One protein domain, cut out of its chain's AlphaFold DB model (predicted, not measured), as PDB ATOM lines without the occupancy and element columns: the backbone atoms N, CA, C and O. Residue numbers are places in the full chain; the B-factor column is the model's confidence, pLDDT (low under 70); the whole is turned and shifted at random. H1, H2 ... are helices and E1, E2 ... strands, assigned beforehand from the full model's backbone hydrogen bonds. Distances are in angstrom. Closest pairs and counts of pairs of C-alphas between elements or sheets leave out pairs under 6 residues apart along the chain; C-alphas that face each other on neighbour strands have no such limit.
ATOM      1  N   TRP A 533      -9.271 -21.778 -27.821       87.88
ATOM      2  CA  TRP A 533      -9.086 -20.475 -27.173       87.88
ATOM      3  C   TRP A 533      -8.354 -20.550 -25.817       87.88
ATOM      4  O   TRP A 533      -7.900 -19.526 -25.315       87.88
ATOM      5  N   TRP A 534      -8.227 -21.744 -25.229       90.69
ATOM      6  CA  TRP A 534      -7.553 -22.018 -23.959       90.69
ATOM      7  C   TRP A 534      -6.034 -22.251 -24.051       90.69
ATOM      8  O   TRP A 534      -5.414 -22.628 -23.059       90.69
ATOM      9  N   ILE A 535      -5.427 -22.066 -25.226       90.31
ATOM     10  CA  ILE A 535      -3.973 -22.181 -25.420       90.31
ATOM     11  C   ILE A 535      -3.147 -21.060 -24.736       90.31
ATOM     12  O   ILE A 535      -2.033 -21.367 -24.318       90.31
ATOM     13  N   PRO A 536      -3.595 -19.793 -24.591       93.62
ATOM     14  CA  PRO A 536      -2.778 -18.745 -23.969       93.62
ATOM     15  C   PRO A 536      -2.305 -19.079 -22.547       93.62
ATOM     16  O   PRO A 536      -3.089 -19.544 -21.721       93.62
ATOM     17  N   ASP A 537      -1.029 -18.812 -22.265       95.56
ATOM     18  CA  ASP A 537      -0.366 -19.229 -21.019       95.56
ATOM     19  C   ASP A 537       0.711 -18.268 -20.504       95.56
ATOM     20  O   ASP A 537       1.375 -18.542 -19.504       95.56
ATOM     21  N   GLU A 538       0.908 -17.139 -21.180       94.69
ATOM     22  CA  GLU A 538       2.013 -16.235 -20.882       94.69
ATOM     23  C   GLU A 538       1.973 -15.677 -19.454       94.69
ATOM     24  O   GLU A 538       3.010 -15.593 -18.799       94.69
ATOM     25  N   ASP A 539       0.792 -15.344 -18.931       95.50
ATOM     26  CA  ASP A 539       0.663 -14.715 -17.614       95.50
ATOM     27  C   ASP A 539       0.885 -15.738 -16.494       95.50
ATOM     28  O   ASP A 539       1.523 -15.422 -15.490       95.50
ATOM     29  N   LEU A 540       0.461 -16.990 -16.700       95.31
ATOM     30  CA  LEU A 540       0.829 -18.126 -15.854       95.31
ATOM     31  C   LEU A 540       2.355 -18.292 -15.775       95.31
ATOM     32  O   LEU A 540       2.906 -18.497 -14.689       95.31
ATOM     33  N   LEU A 541       3.046 -18.181 -16.912       95.38
ATOM     34  CA  LEU A 541       4.499 -18.333 -16.986       95.38
ATOM     35  C   LEU A 541       5.231 -17.174 -16.293       95.38
ATOM     36  O   LEU A 541       6.106 -17.430 -15.462       95.38
ATOM     37  N   TYR A 542       4.869 -15.921 -16.575       95.62
ATOM     38  CA  TYR A 542       5.517 -14.749 -15.974       95.62
ATOM     39  C   TYR A 542       5.239 -14.613 -14.477       95.62
ATOM     40  O   TYR A 542       6.155 -14.292 -13.710       95.62
ATOM     41  N   LEU A 543       4.017 -14.920 -14.030       95.06
ATOM     42  CA  LEU A 543       3.663 -14.843 -12.614       95.06
ATOM     43  C   LEU A 543       4.518 -15.792 -11.768       95.06
ATOM     44  O   LEU A 543       4.927 -15.424 -10.665       95.06
ATOM     45  N   SER A 544       4.854 -16.974 -12.299       92.31
ATOM     46  CA  SER A 544       5.737 -17.938 -11.625       92.31
ATOM     47  C   SER A 544       7.148 -17.388 -11.349       92.31
ATOM     48  O   SER A 544       7.832 -17.847 -10.432       92.31
ATOM     49  N   ASP A 545       7.558 -16.355 -12.091       93.31
ATOM     50  CA  ASP A 545       8.814 -15.626 -11.908       93.31
ATOM     51  C   ASP A 545       8.625 -14.268 -11.210       93.31
ATOM     52  O   ASP A 545       9.583 -13.515 -11.035       93.31
ATOM     53  N   GLY A 546       7.408 -13.964 -10.746       94.19
ATOM     54  CA  GLY A 546       7.075 -12.720 -10.056       94.19
ATOM     55  C   GLY A 546       6.970 -11.509 -10.982       94.19
ATOM     56  O   GLY A 546       7.212 -10.390 -10.525       94.19
ATOM     57  N   LEU A 547       6.631 -11.725 -12.254       95.00
ATOM     58  CA  LEU A 547       6.497 -10.690 -13.276       95.00
ATOM     59  C   LEU A 547       5.047 -10.581 -13.764       95.00
ATOM     60  O   LEU A 547       4.330 -11.576 -13.847       95.00
ATOM     61  N   ALA A 548       4.644  -9.369 -14.130       94.88
ATOM     62  CA  ALA A 548       3.441  -9.079 -14.897       94.88
ATOM     63  C   ALA A 548       3.815  -8.750 -16.344       94.88
ATOM     64  O   ALA A 548       4.811  -8.065 -16.588       94.88
ATOM     65  N   CYS A 549       3.014  -9.221 -17.301       93.75
ATOM     66  CA  CYS A 549       3.189  -8.910 -18.716       93.75
ATOM     67  C   CYS A 549       2.167  -7.870 -19.154       93.75
ATOM     68  O   CYS A 549       0.999  -8.187 -19.360       93.75
ATOM     69  N   HIS A 550       2.609  -6.634 -19.336       92.94
ATOM     70  CA  HIS A 550       1.795  -5.569 -19.906       92.94
ATOM     71  C   HIS A 550       2.012  -5.499 -21.412       92.94
ATOM     72  O   HIS A 550       3.139  -5.630 -21.886       92.94
ATOM     73  N   VAL A 551       0.956  -5.238 -22.177       90.81
ATOM     74  CA  VAL A 551       1.089  -5.039 -23.625       90.81
ATOM     75  C   VAL A 551       0.986  -3.558 -23.935       90.81
ATOM     76  O   VAL A 551       0.028  -2.883 -23.558       90.81
ATOM     77  N   ARG A 552       2.005  -3.051 -24.624       88.38
ATOM     78  CA  ARG A 552       2.112  -1.656 -25.038       88.38
ATOM     79  C   ARG A 552       2.088  -1.567 -26.557       88.38
ATOM     80  O   ARG A 552       2.462  -2.509 -27.255       88.38
ATOM     81  N   THR A 553       1.665  -0.414 -27.053       84.31
ATOM     82  CA  THR A 553       1.658  -0.104 -28.483       84.31
ATOM     83  C   THR A 553       2.710   0.961 -28.757       84.31
ATOM     84  O   THR A 553       2.696   2.008 -28.113       84.31
ATOM     85  N   ASP A 554       3.603   0.716 -29.711       80.62
ATOM     86  CA  ASP A 554       4.545   1.711 -30.231       80.62
ATOM     87  C   ASP A 554       4.507   1.691 -31.761       80.62
ATOM     88  O   ASP A 554       4.564   0.630 -32.376       80.62
ATOM     89  N   GLN A 555       4.315   2.861 -32.375       79.75
ATOM     90  CA  GLN A 555       4.139   3.029 -33.829       79.75
ATOM     91  C   GLN A 555       3.112   2.069 -34.471       79.75
ATOM     92  O   GLN A 555       3.239   1.676 -35.629       79.75
ATOM     93  N   GLY A 556       2.077   1.681 -33.718       76.69
ATOM     94  CA  GLY A 556       1.047   0.737 -34.167       76.69
ATOM     95  C   GLY A 556       1.425  -0.745 -34.047       76.69
ATOM     96  O   GLY A 556       0.618  -1.598 -34.407       76.69
ATOM     97  N   MET A 557       2.608  -1.075 -33.519       79.31
ATOM     98  CA  MET A 557       3.025  -2.443 -33.209       79.31
ATOM     99  C   MET A 557       2.844  -2.746 -31.720       79.31
ATOM    100  O   MET A 557       3.170  -1.926 -30.862       79.31
ATOM    101  N   LEU A 558       2.342  -3.942 -31.418       86.38
ATOM    102  CA  LEU A 558       2.198  -4.435 -30.049       86.38
ATOM    103  C   LEU A 558       3.501  -5.083 -29.577       86.38
ATOM    104  O   LEU A 558       4.112  -5.863 -30.311       86.38
ATOM    105  N   TYR A 559       3.904  -4.800 -28.342       85.44
ATOM    106  CA  TYR A 559       5.028  -5.463 -27.690       85.44
ATOM    107  C   TYR A 559       4.758  -5.701 -26.206       85.44
ATOM    108  O   TYR A 559       4.032  -4.951 -25.549       85.44
ATOM    109  N   ASN A 560       5.389  -6.750 -25.683       90.69
ATOM    110  CA  ASN A 560       5.295  -7.125 -24.281       90.69
ATOM    111  C   ASN A 560       6.307  -6.328 -23.454       90.69
ATOM    112  O   ASN A 560       7.481  -6.213 -23.814       90.69
ATOM    113  N   HIS A 561       5.845  -5.801 -22.330       91.75
ATOM    114  CA  HIS A 561       6.627  -5.086 -21.339       91.75
ATOM    115  C   HIS A 561       6.466  -5.785 -19.990       91.75
ATOM    116  O   HIS A 561       5.357  -5.903 -19.471       91.75
ATOM    117  N   LEU A 562       7.576  -6.286 -19.452       93.56
ATOM    118  CA  LEU A 562       7.580  -7.082 -18.229       93.56
ATOM    119  C   LEU A 562       7.915  -6.200 -17.029       93.56
ATOM    120  O   LEU A 562       8.952  -5.537 -17.026       93.56
ATOM    121  N   GLU A 563       7.065  -6.229 -16.007       92.94
ATOM    122  CA  GLU A 563       7.230  -5.441 -14.784       92.94
ATOM    123  C   GLU A 563       7.243  -6.355 -13.542       92.94
ATOM    124  O   GLU A 563       6.426  -7.274 -13.442       92.94
ATOM    125  N   PRO A 564       8.159  -6.150 -12.574       93.38
ATOM    126  CA  PRO A 564       8.152  -6.902 -11.323       93.38
ATOM    127  C   PRO A 564       6.905  -6.633 -10.481       93.38
ATOM    128  O   PRO A 564       6.555  -5.489 -10.195       93.38
ATOM    129  N   LEU A 565       6.284  -7.699  -9.981       92.06
ATOM    130  CA  LEU A 565       5.135  -7.606  -9.086       92.06
ATOM    131  C   LEU A 565       5.587  -7.276  -7.658       92.06
ATOM    132  O   LEU A 565       5.939  -8.163  -6.875       92.06
ATOM    133  N   ALA A 566       5.591  -5.996  -7.297       83.38
ATOM    134  CA  ALA A 566       6.056  -5.553  -5.981       83.38
ATOM    135  C   ALA A 566       4.994  -5.689  -4.873       83.38
ATOM    136  O   ALA A 566       5.343  -5.969  -3.726       83.38
ATOM    137  N   SER A 567       3.705  -5.515  -5.189       91.12
ATOM    138  CA  SER A 567       2.632  -5.490  -4.189       91.12
ATOM    139  C   SER A 567       1.891  -6.830  -4.065       91.12
ATOM    140  O   SER A 567       1.721  -7.571  -5.034       91.12
ATOM    141  N   VAL A 568       1.420  -7.149  -2.852       89.31
ATOM    142  CA  VAL A 568       0.590  -8.345  -2.597       89.31
ATOM    143  C   VAL A 568      -0.744  -8.253  -3.344       89.31
ATOM    144  O   VAL A 568      -1.245  -9.266  -3.831       89.31
ATOM    145  N   ALA A 569      -1.296  -7.043  -3.471       89.38
ATOM    146  CA  ALA A 569      -2.543  -6.806  -4.187       89.38
ATOM    147  C   ALA A 569      -2.398  -7.133  -5.681       89.38
ATOM    148  O   ALA A 569      -3.196  -7.909  -6.204       89.38
ATOM    149  N   ASP A 570      -1.334  -6.649  -6.332       89.75
ATOM    150  CA  ASP A 570      -1.080  -6.935  -7.748       89.75
ATOM    151  C   ASP A 570      -0.821  -8.425  -7.965       89.75
ATOM    152  O   ASP A 570      -1.424  -9.028  -8.846       89.75
ATOM    153  N   ARG A 571      -0.005  -9.065  -7.115       93.38
ATOM    154  CA  ARG A 571       0.210 -10.523  -7.189       93.38
ATOM    155  C   ARG A 571      -1.100 -11.297  -7.098       93.38
ATOM    156  O   ARG A 571      -1.300 -12.227  -7.865       93.38
ATOM    157  N   THR A 572      -1.994 -10.898  -6.194       94.12
ATOM    158  CA  THR A 572      -3.308 -11.542  -6.035       94.12
ATOM    159  C   THR A 572      -4.181 -11.352  -7.274       94.12
ATOM    160  O   THR A 572      -4.834 -12.296  -7.711       94.12
ATOM    161  N   ALA A 573      -4.178 -10.153  -7.861       95.06
ATOM    162  CA  ALA A 573      -4.942  -9.855  -9.067       95.06
ATOM    163  C   ALA A 573      -4.432 -10.657 -10.275       95.06
ATOM    164  O   ALA A 573      -5.215 -11.292 -10.978       95.06
ATOM    165  N   TRP A 574      -3.115 -10.688 -10.489       96.62
ATOM    166  CA  TRP A 574      -2.488 -11.456 -11.569       96.62
ATOM    167  C   TRP A 574      -2.591 -12.973 -11.361       96.62
ATOM    168  O   TRP A 574      -2.690 -13.710 -12.341       96.62
ATOM    169  N   GLN A 575      -2.665 -13.449 -10.112       96.44
ATOM    170  CA  GLN A 575      -2.945 -14.855  -9.809       96.44
ATOM    171  C   GLN A 575      -4.299 -15.305 -10.359       96.44
ATOM    172  O   GLN A 575      -4.372 -16.395 -10.911       96.44
ATOM    173  N   LEU A 576      -5.339 -14.464 -10.318       96.62
ATOM    174  CA  LEU A 576      -6.634 -14.806 -10.924       96.62
ATOM    175  C   LEU A 576      -6.513 -15.051 -12.434       96.62
ATOM    176  O   LEU A 576      -7.122 -15.982 -12.960       96.62
ATOM    177  N   VAL A 577      -5.700 -14.249 -13.128       96.81
ATOM    178  CA  VAL A 577      -5.448 -14.389 -14.572       96.81
ATOM    179  C   VAL A 577      -4.720 -15.705 -14.855       96.81
ATOM    180  O   VAL A 577      -5.159 -16.490 -15.696       96.81
ATOM    181  N   ALA A 578      -3.646 -15.975 -14.108       96.94
ATOM    182  CA  ALA A 578      -2.855 -17.196 -14.228       96.94
ATOM    183  C   ALA A 578      -3.665 -18.461 -13.895       96.94
ATOM    184  O   ALA A 578      -3.602 -19.447 -14.630       96.94
ATOM    185  N   ASP A 579      -4.470 -18.429 -12.832       97.31
ATOM    186  CA  ASP A 579      -5.368 -19.521 -12.450       97.31
ATOM    187  C   ASP A 579      -6.423 -19.760 -13.530       97.31
ATOM    188  O   ASP A 579      -6.741 -20.910 -13.836       97.31
ATOM    189  N   THR A 580      -6.911 -18.689 -14.166       97.19
ATOM    190  CA  THR A 580      -7.852 -18.787 -15.287       97.19
ATOM    191  C   THR A 580      -7.197 -19.451 -16.497       97.19
ATOM    192  O   THR A 580      -7.787 -20.371 -17.061       97.19
ATOM    193  N   GLN A 581      -5.967 -19.068 -16.867       96.50
ATOM    194  CA  GLN A 581      -5.208 -19.741 -17.936       96.50
ATOM    195  C   GLN A 581      -4.953 -21.216 -17.596       96.50
ATOM    196  O   GLN A 581      -5.194 -22.103 -18.412       96.50
ATOM    197  N   SER A 582      -4.555 -21.501 -16.356       96.19
ATOM    198  CA  SER A 582      -4.298 -22.858 -15.872       96.19
ATOM    199  C   SER A 582      -5.554 -23.744 -15.907       96.19
ATOM    200  O   SER A 582      -5.499 -24.897 -16.338       96.19
ATOM    201  N   ALA A 583      -6.706 -23.217 -15.480       96.69
ATOM    202  CA  ALA A 583      -7.990 -23.912 -15.549       96.69
ATOM    203  C   ALA A 583      -8.450 -24.114 -17.000       96.69
ATOM    204  O   ALA A 583      -8.909 -25.203 -17.345       96.69
ATOM    205  N   ALA A 584      -8.266 -23.107 -17.861       94.50
ATOM    206  CA  ALA A 584      -8.587 -23.195 -19.279       94.50
ATOM    207  C   ALA A 584      -7.764 -24.293 -19.973       94.50
ATOM    208  O   ALA A 584      -8.338 -25.121 -20.677       94.50
ATOM    209  N   GLN A 585      -6.453 -24.382 -19.718       92.44
ATOM    210  CA  GLN A 585      -5.597 -25.443 -20.266       92.44
ATOM    211  C   GLN A 585      -6.050 -26.852 -19.861       92.44
ATOM    212  O   GLN A 585      -5.945 -27.788 -20.656       92.44
ATOM    213  N   ARG A 586      -6.576 -27.008 -18.638       93.25
ATOM    214  CA  ARG A 586      -7.196 -28.256 -18.154       93.25
ATOM    215  C   ARG A 586      -8.623 -28.471 -18.669       93.25
ATOM    216  O   ARG A 586      -9.213 -29.501 -18.366       93.25
ATOM    217  N   GLN A 587      -9.167 -27.514 -19.420       93.38
ATOM    218  CA  GLN A 587     -10.554 -27.475 -19.891       93.38
ATOM    219  C   GLN A 587     -11.582 -27.542 -18.747       93.38
ATOM    220  O   GLN A 587     -12.712 -27.998 -18.919       93.38
ATOM    221  N   ASP A 588     -11.208 -27.044 -17.566       96.25
ATOM    222  CA  ASP A 588     -12.098 -26.914 -16.417       96.25
ATOM    223  C   ASP A 588     -12.890 -25.602 -16.514       96.25
ATOM    224  O   ASP A 588     -12.601 -24.595 -15.858       96.25
ATOM    225  N   PHE A 589     -13.900 -25.604 -17.385       94.69
ATOM    226  CA  PHE A 589     -14.704 -24.411 -17.657       94.69
ATOM    227  C   PHE A 589     -15.585 -23.986 -16.477       94.69
ATOM    228  O   PHE A 589     -16.024 -22.836 -16.427       94.69
ATOM    229  N   VAL A 590     -15.808 -24.870 -15.497       95.25
ATOM    230  CA  VAL A 590     -16.508 -24.528 -14.251       95.25
ATOM    231  C   VAL A 590     -15.631 -23.612 -13.400       95.25
ATOM    232  O   VAL A 590     -16.089 -22.550 -12.962       95.25
ATOM    233  N   SER A 591     -14.357 -23.967 -13.225       96.56
ATOM    234  CA  SER A 591     -13.391 -23.115 -12.525       96.56
ATOM    235  C   SER A 591     -13.134 -21.810 -13.276       96.56
ATOM    236  O   SER A 591     -13.176 -20.747 -12.660       96.56
ATOM    237  N   VAL A 592     -12.977 -21.856 -14.608       96.94
ATOM    238  CA  VAL A 592     -12.845 -20.642 -15.442       96.94
ATOM    239  C   VAL A 592     -14.035 -19.707 -15.228       96.94
ATOM    240  O   VAL A 592     -13.852 -18.529 -14.930       96.94
ATOM    241  N   LYS A 593     -15.265 -20.232 -15.312       96.12
ATOM    242  CA  LYS A 593     -16.478 -19.444 -15.073       96.12
ATOM    243  C   LYS A 593     -16.470 -18.818 -13.682       96.12
ATOM    244  O   LYS A 593     -16.830 -17.653 -13.556       96.12
ATOM    245  N   THR A 594     -16.065 -19.558 -12.655       96.06
ATOM    246  CA  THR A 594     -16.007 -19.055 -11.273       96.06
ATOM    247  C   THR A 594     -15.024 -17.888 -11.143       96.06
ATOM    248  O   THR A 594     -15.401 -16.836 -10.637       96.06
ATOM    249  N   LEU A 595     -13.809 -18.025 -11.680       96.75
ATOM    250  CA  LEU A 595     -12.763 -16.993 -11.625       96.75
ATOM    251  C   LEU A 595     -13.128 -15.712 -12.392       96.75
ATOM    252  O   LEU A 595     -12.748 -14.613 -11.986       96.75
ATOM    253  N   LEU A 596     -13.886 -15.831 -13.485       96.56
ATOM    254  CA  LEU A 596     -14.344 -14.680 -14.270       96.56
ATOM    255  C   LEU A 596     -15.408 -13.841 -13.547       96.56
ATOM    256  O   LEU A 596     -15.509 -12.649 -13.823       96.56
ATOM    257  N   HIS A 597     -16.195 -14.422 -12.630       95.44
ATOM    258  CA  HIS A 597     -17.179 -13.652 -11.850       95.44
ATOM    259  C   HIS A 597     -16.516 -12.697 -10.850       95.44
ATOM    260  O   HIS A 597     -17.100 -11.667 -10.524       95.44
ATOM    261  N   ASP A 598     -15.276 -12.974 -10.445       94.81
ATOM    262  CA  ASP A 598     -14.454 -12.108  -9.592       94.81
ATOM    263  C   ASP A 598     -13.837 -10.931 -10.376       94.81
ATOM    264  O   ASP A 598     -12.761 -10.437 -10.033       94.81
ATOM    265  N   VAL A 599     -14.511 -10.465 -11.436       94.44
ATOM    266  CA  VAL A 599     -14.015  -9.454 -12.378       94.44
ATOM    267  C   VAL A 599     -13.454  -8.226 -11.676       94.44
ATOM    268  O   VAL A 599     -12.421  -7.753 -12.110       94.44
ATOM    269  N   ASP A 600     -14.023  -7.740 -10.574       94.69
ATOM    270  CA  ASP A 600     -13.536  -6.540  -9.869       94.69
ATOM    271  C   ASP A 600     -12.132  -6.696  -9.259       94.69
ATOM    272  O   ASP A 600     -11.443  -5.707  -9.010       94.69
ATOM    273  N   ARG A 601     -11.685  -7.937  -9.039       95.56
ATOM    274  CA  ARG A 601     -10.374  -8.263  -8.458       95.56
ATOM    275  C   ARG A 601      -9.285  -8.477  -9.507       95.56
ATOM    276  O   ARG A 601      -8.114  -8.570  -9.145       95.56
ATOM    277  N   TRP A 602      -9.647  -8.562 -10.788       96.38
ATOM    278  CA  TRP A 602      -8.689  -8.681 -11.890       96.38
ATOM    279  C   TRP A 602      -7.857  -7.397 -12.036       96.38
ATOM    280  O   TRP A 602      -8.353  -6.315 -11.696       96.38
ATOM    281  N   PRO A 603      -6.623  -7.463 -12.568       95.25
ATOM    282  CA  PRO A 603      -5.767  -6.287 -12.698       95.25
ATOM    283  C   PRO A 603      -6.403  -5.223 -13.607       95.25
ATOM    284  O   PRO A 603      -7.119  -5.543 -14.557       95.25
ATOM    285  N   ASN A 604      -6.136  -3.944 -13.319       93.06
ATOM    286  CA  ASN A 604      -6.522  -2.813 -14.175       93.06
ATOM    287  C   ASN A 604      -5.598  -2.729 -15.407       93.06
ATOM    288  O   ASN A 604      -4.879  -1.752 -15.591       93.06
ATOM    289  N   ASP A 605      -5.595  -3.772 -16.234       94.00
ATOM    290  CA  ASP A 605      -4.845  -3.839 -17.489       94.00
ATOM    291  C   ASP A 605      -5.815  -4.065 -18.653       94.00
ATOM    292  O   ASP A 605      -6.572  -5.037 -18.668       94.00
ATOM    293  N   VAL A 606      -5.797  -3.157 -19.634       93.94
ATOM    294  CA  VAL A 606      -6.742  -3.161 -20.763       93.94
ATOM    295  C   VAL A 606      -6.723  -4.494 -21.507       93.94
ATOM    296  O   VAL A 606      -7.778  -5.046 -21.804       93.94
ATOM    297  N   TRP A 607      -5.546  -5.050 -21.785       93.75
ATOM    298  CA  TRP A 607      -5.423  -6.254 -22.603       93.75
ATOM    299  C   TRP A 607      -5.798  -7.520 -21.843       93.75
ATOM    300  O   TRP A 607      -6.378  -8.437 -22.424       93.75
ATOM    301  N   VAL A 608      -5.522  -7.564 -20.540       95.31
ATOM    302  CA  VAL A 608      -6.004  -8.644 -19.669       95.31
ATOM    303  C   VAL A 608      -7.529  -8.618 -19.560       95.31
ATOM    304  O   VAL A 608      -8.170  -9.661 -19.683       95.31
ATOM    305  N   LEU A 609      -8.129  -7.440 -19.380       96.69
ATOM    306  CA  LEU A 609      -9.583  -7.306 -19.285       96.69
ATOM    307  C   LEU A 609     -10.276  -7.648 -20.611       96.69
ATOM    308  O   LEU A 609     -11.290  -8.347 -20.609       96.69
ATOM    309  N   ARG A 610      -9.704  -7.228 -21.749       95.38
ATOM    310  CA  ARG A 610     -10.166  -7.624 -23.092       95.38
ATOM    311  C   ARG A 610     -10.120  -9.138 -23.277       95.38
ATOM    312  O   ARG A 610     -11.083  -9.719 -23.773       95.38
ATOM    313  N   TRP A 611      -9.037  -9.782 -22.842       94.88
ATOM    314  CA  TRP A 611      -8.937 -11.238 -22.871       94.88
ATOM    315  C   TRP A 611     -10.003 -11.902 -21.986       94.88
ATOM    316  O   TRP A 611     -10.687 -12.806 -22.456       94.88
ATOM    317  N   GLY A 612     -10.233 -11.411 -20.764       95.88
ATOM    318  CA  GLY A 612     -11.308 -11.901 -19.890       95.88
ATOM    319  C   GLY A 612     -12.691 -11.815 -20.547       95.88
ATOM    320  O   GLY A 612     -13.435 -12.797 -20.569       95.88
ATOM    321  N   ALA A 613     -13.007 -10.685 -21.188       95.50
ATOM    322  CA  ALA A 613     -14.252 -10.514 -21.936       95.50
ATOM    323  C   ALA A 613     -14.383 -11.499 -23.113       95.50
ATOM    324  O   ALA A 613     -15.463 -12.044 -23.366       95.50
ATOM    325  N   LEU A 614     -13.282 -11.748 -23.824       92.56
ATOM    326  CA  LEU A 614     -13.226 -12.705 -24.923       92.56
ATOM    327  C   LEU A 614     -13.428 -14.147 -24.431       92.56
ATOM    328  O   LEU A 614     -14.212 -14.886 -25.026       92.56
ATOM    329  N   VAL A 615     -12.800 -14.534 -23.318       93.38
ATOM    330  CA  VAL A 615     -13.027 -15.842 -22.686       93.38
ATOM    331  C   VAL A 615     -14.497 -15.995 -22.296       93.38
ATOM    332  O   VAL A 615     -15.108 -17.013 -22.624       93.38
ATOM    333  N   CYS A 616     -15.109 -14.976 -21.684       94.62
ATOM    334  CA  CYS A 616     -16.533 -15.006 -21.348       94.62
ATOM    335  C   CYS A 616     -17.424 -15.281 -22.569       94.62
ATOM    336  O   CYS A 616     -18.402 -16.024 -22.455       94.62
ATOM    337  N   LYS A 617     -17.083 -14.717 -23.735       89.62
ATOM    338  CA  LYS A 617     -17.781 -14.985 -24.999       89.62
ATOM    339  C   LYS A 617     -17.643 -16.452 -25.420       89.62
ATOM    340  O   LYS A 617     -18.643 -17.049 -25.805       89.62
TER     341      LYS A 617
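AT A GLANCE: This is residues 533 to 617 of the 831 residues of a protein of Nitrospira sp (UniProt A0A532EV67). The longest helix, H2, runs through the middle of a small helical body, with H1 on one side of it and H3 on the other, while H4 lies near H2 and meets H3 by few contacts. A two-stranded hairpin, E1 and E2, stands at the H1 end, and its tip, residues 553 to 558, sticks out. The 85 printed residues run H1, E1, E2, H2, H3, H4, with E1 and E2 antiparallel; the class is mixed, helices and strands. The whole is compact, with a radius of gyration of the C-alphas of 12.6 A and spans of 38 by 30 by 22 A.

HOW THE PARTS SIT: Look first at H1, residues 538 to 543, and E1, residues 547 to 554; their closest C-alphas, Tyr 542 and Ala 548, are 6.1 A apart. E1 forms a hairpin with E2, residues 557 to 564, where N 550 and O 561 are 2.8 A apart, within hydrogen-bond range. H2, residues 568 to 585, touches H1 at Leu 540 and Ala 578, closest C-alphas 4.1 A, opposite ways at 37 degrees, only just a steep tilt. H2, with residues 576 to 584 alone, touches H3, residues 589 to 597, in a helical hairpin at a shallow tilt of 28 degrees; Thr 580 and Val 592 have the closest C-alphas, 5.3 A. H4, residues 606 to 617, only just touches H3, with 3 pairs of C-alphas within 8 A, Leu 596 and Gly 612 closest at 7.0 A. Every O i to N i+4 pair is within hydrogen-bond range in H1, H3 and H4, and 13 of 14 in H2.

IN THESE COORDINATES: Find C-alpha 538 at (2.013, -16.235, -20.882), where H1 begins its 8.5 A. E1 and E2 run 21.1 A and 22.9 A, H2 25.4 A, H3 12.5 A, and H4 16.7 A to C-alpha 617 at (-17.781, -14.985, -24.999).

THE WHOLE: The farthest C-alphas, Gln 555 and Val 590, are 39.6 A apart. The printed part has no cut, no link is long, and no printed residue is under 70 in pLDDT.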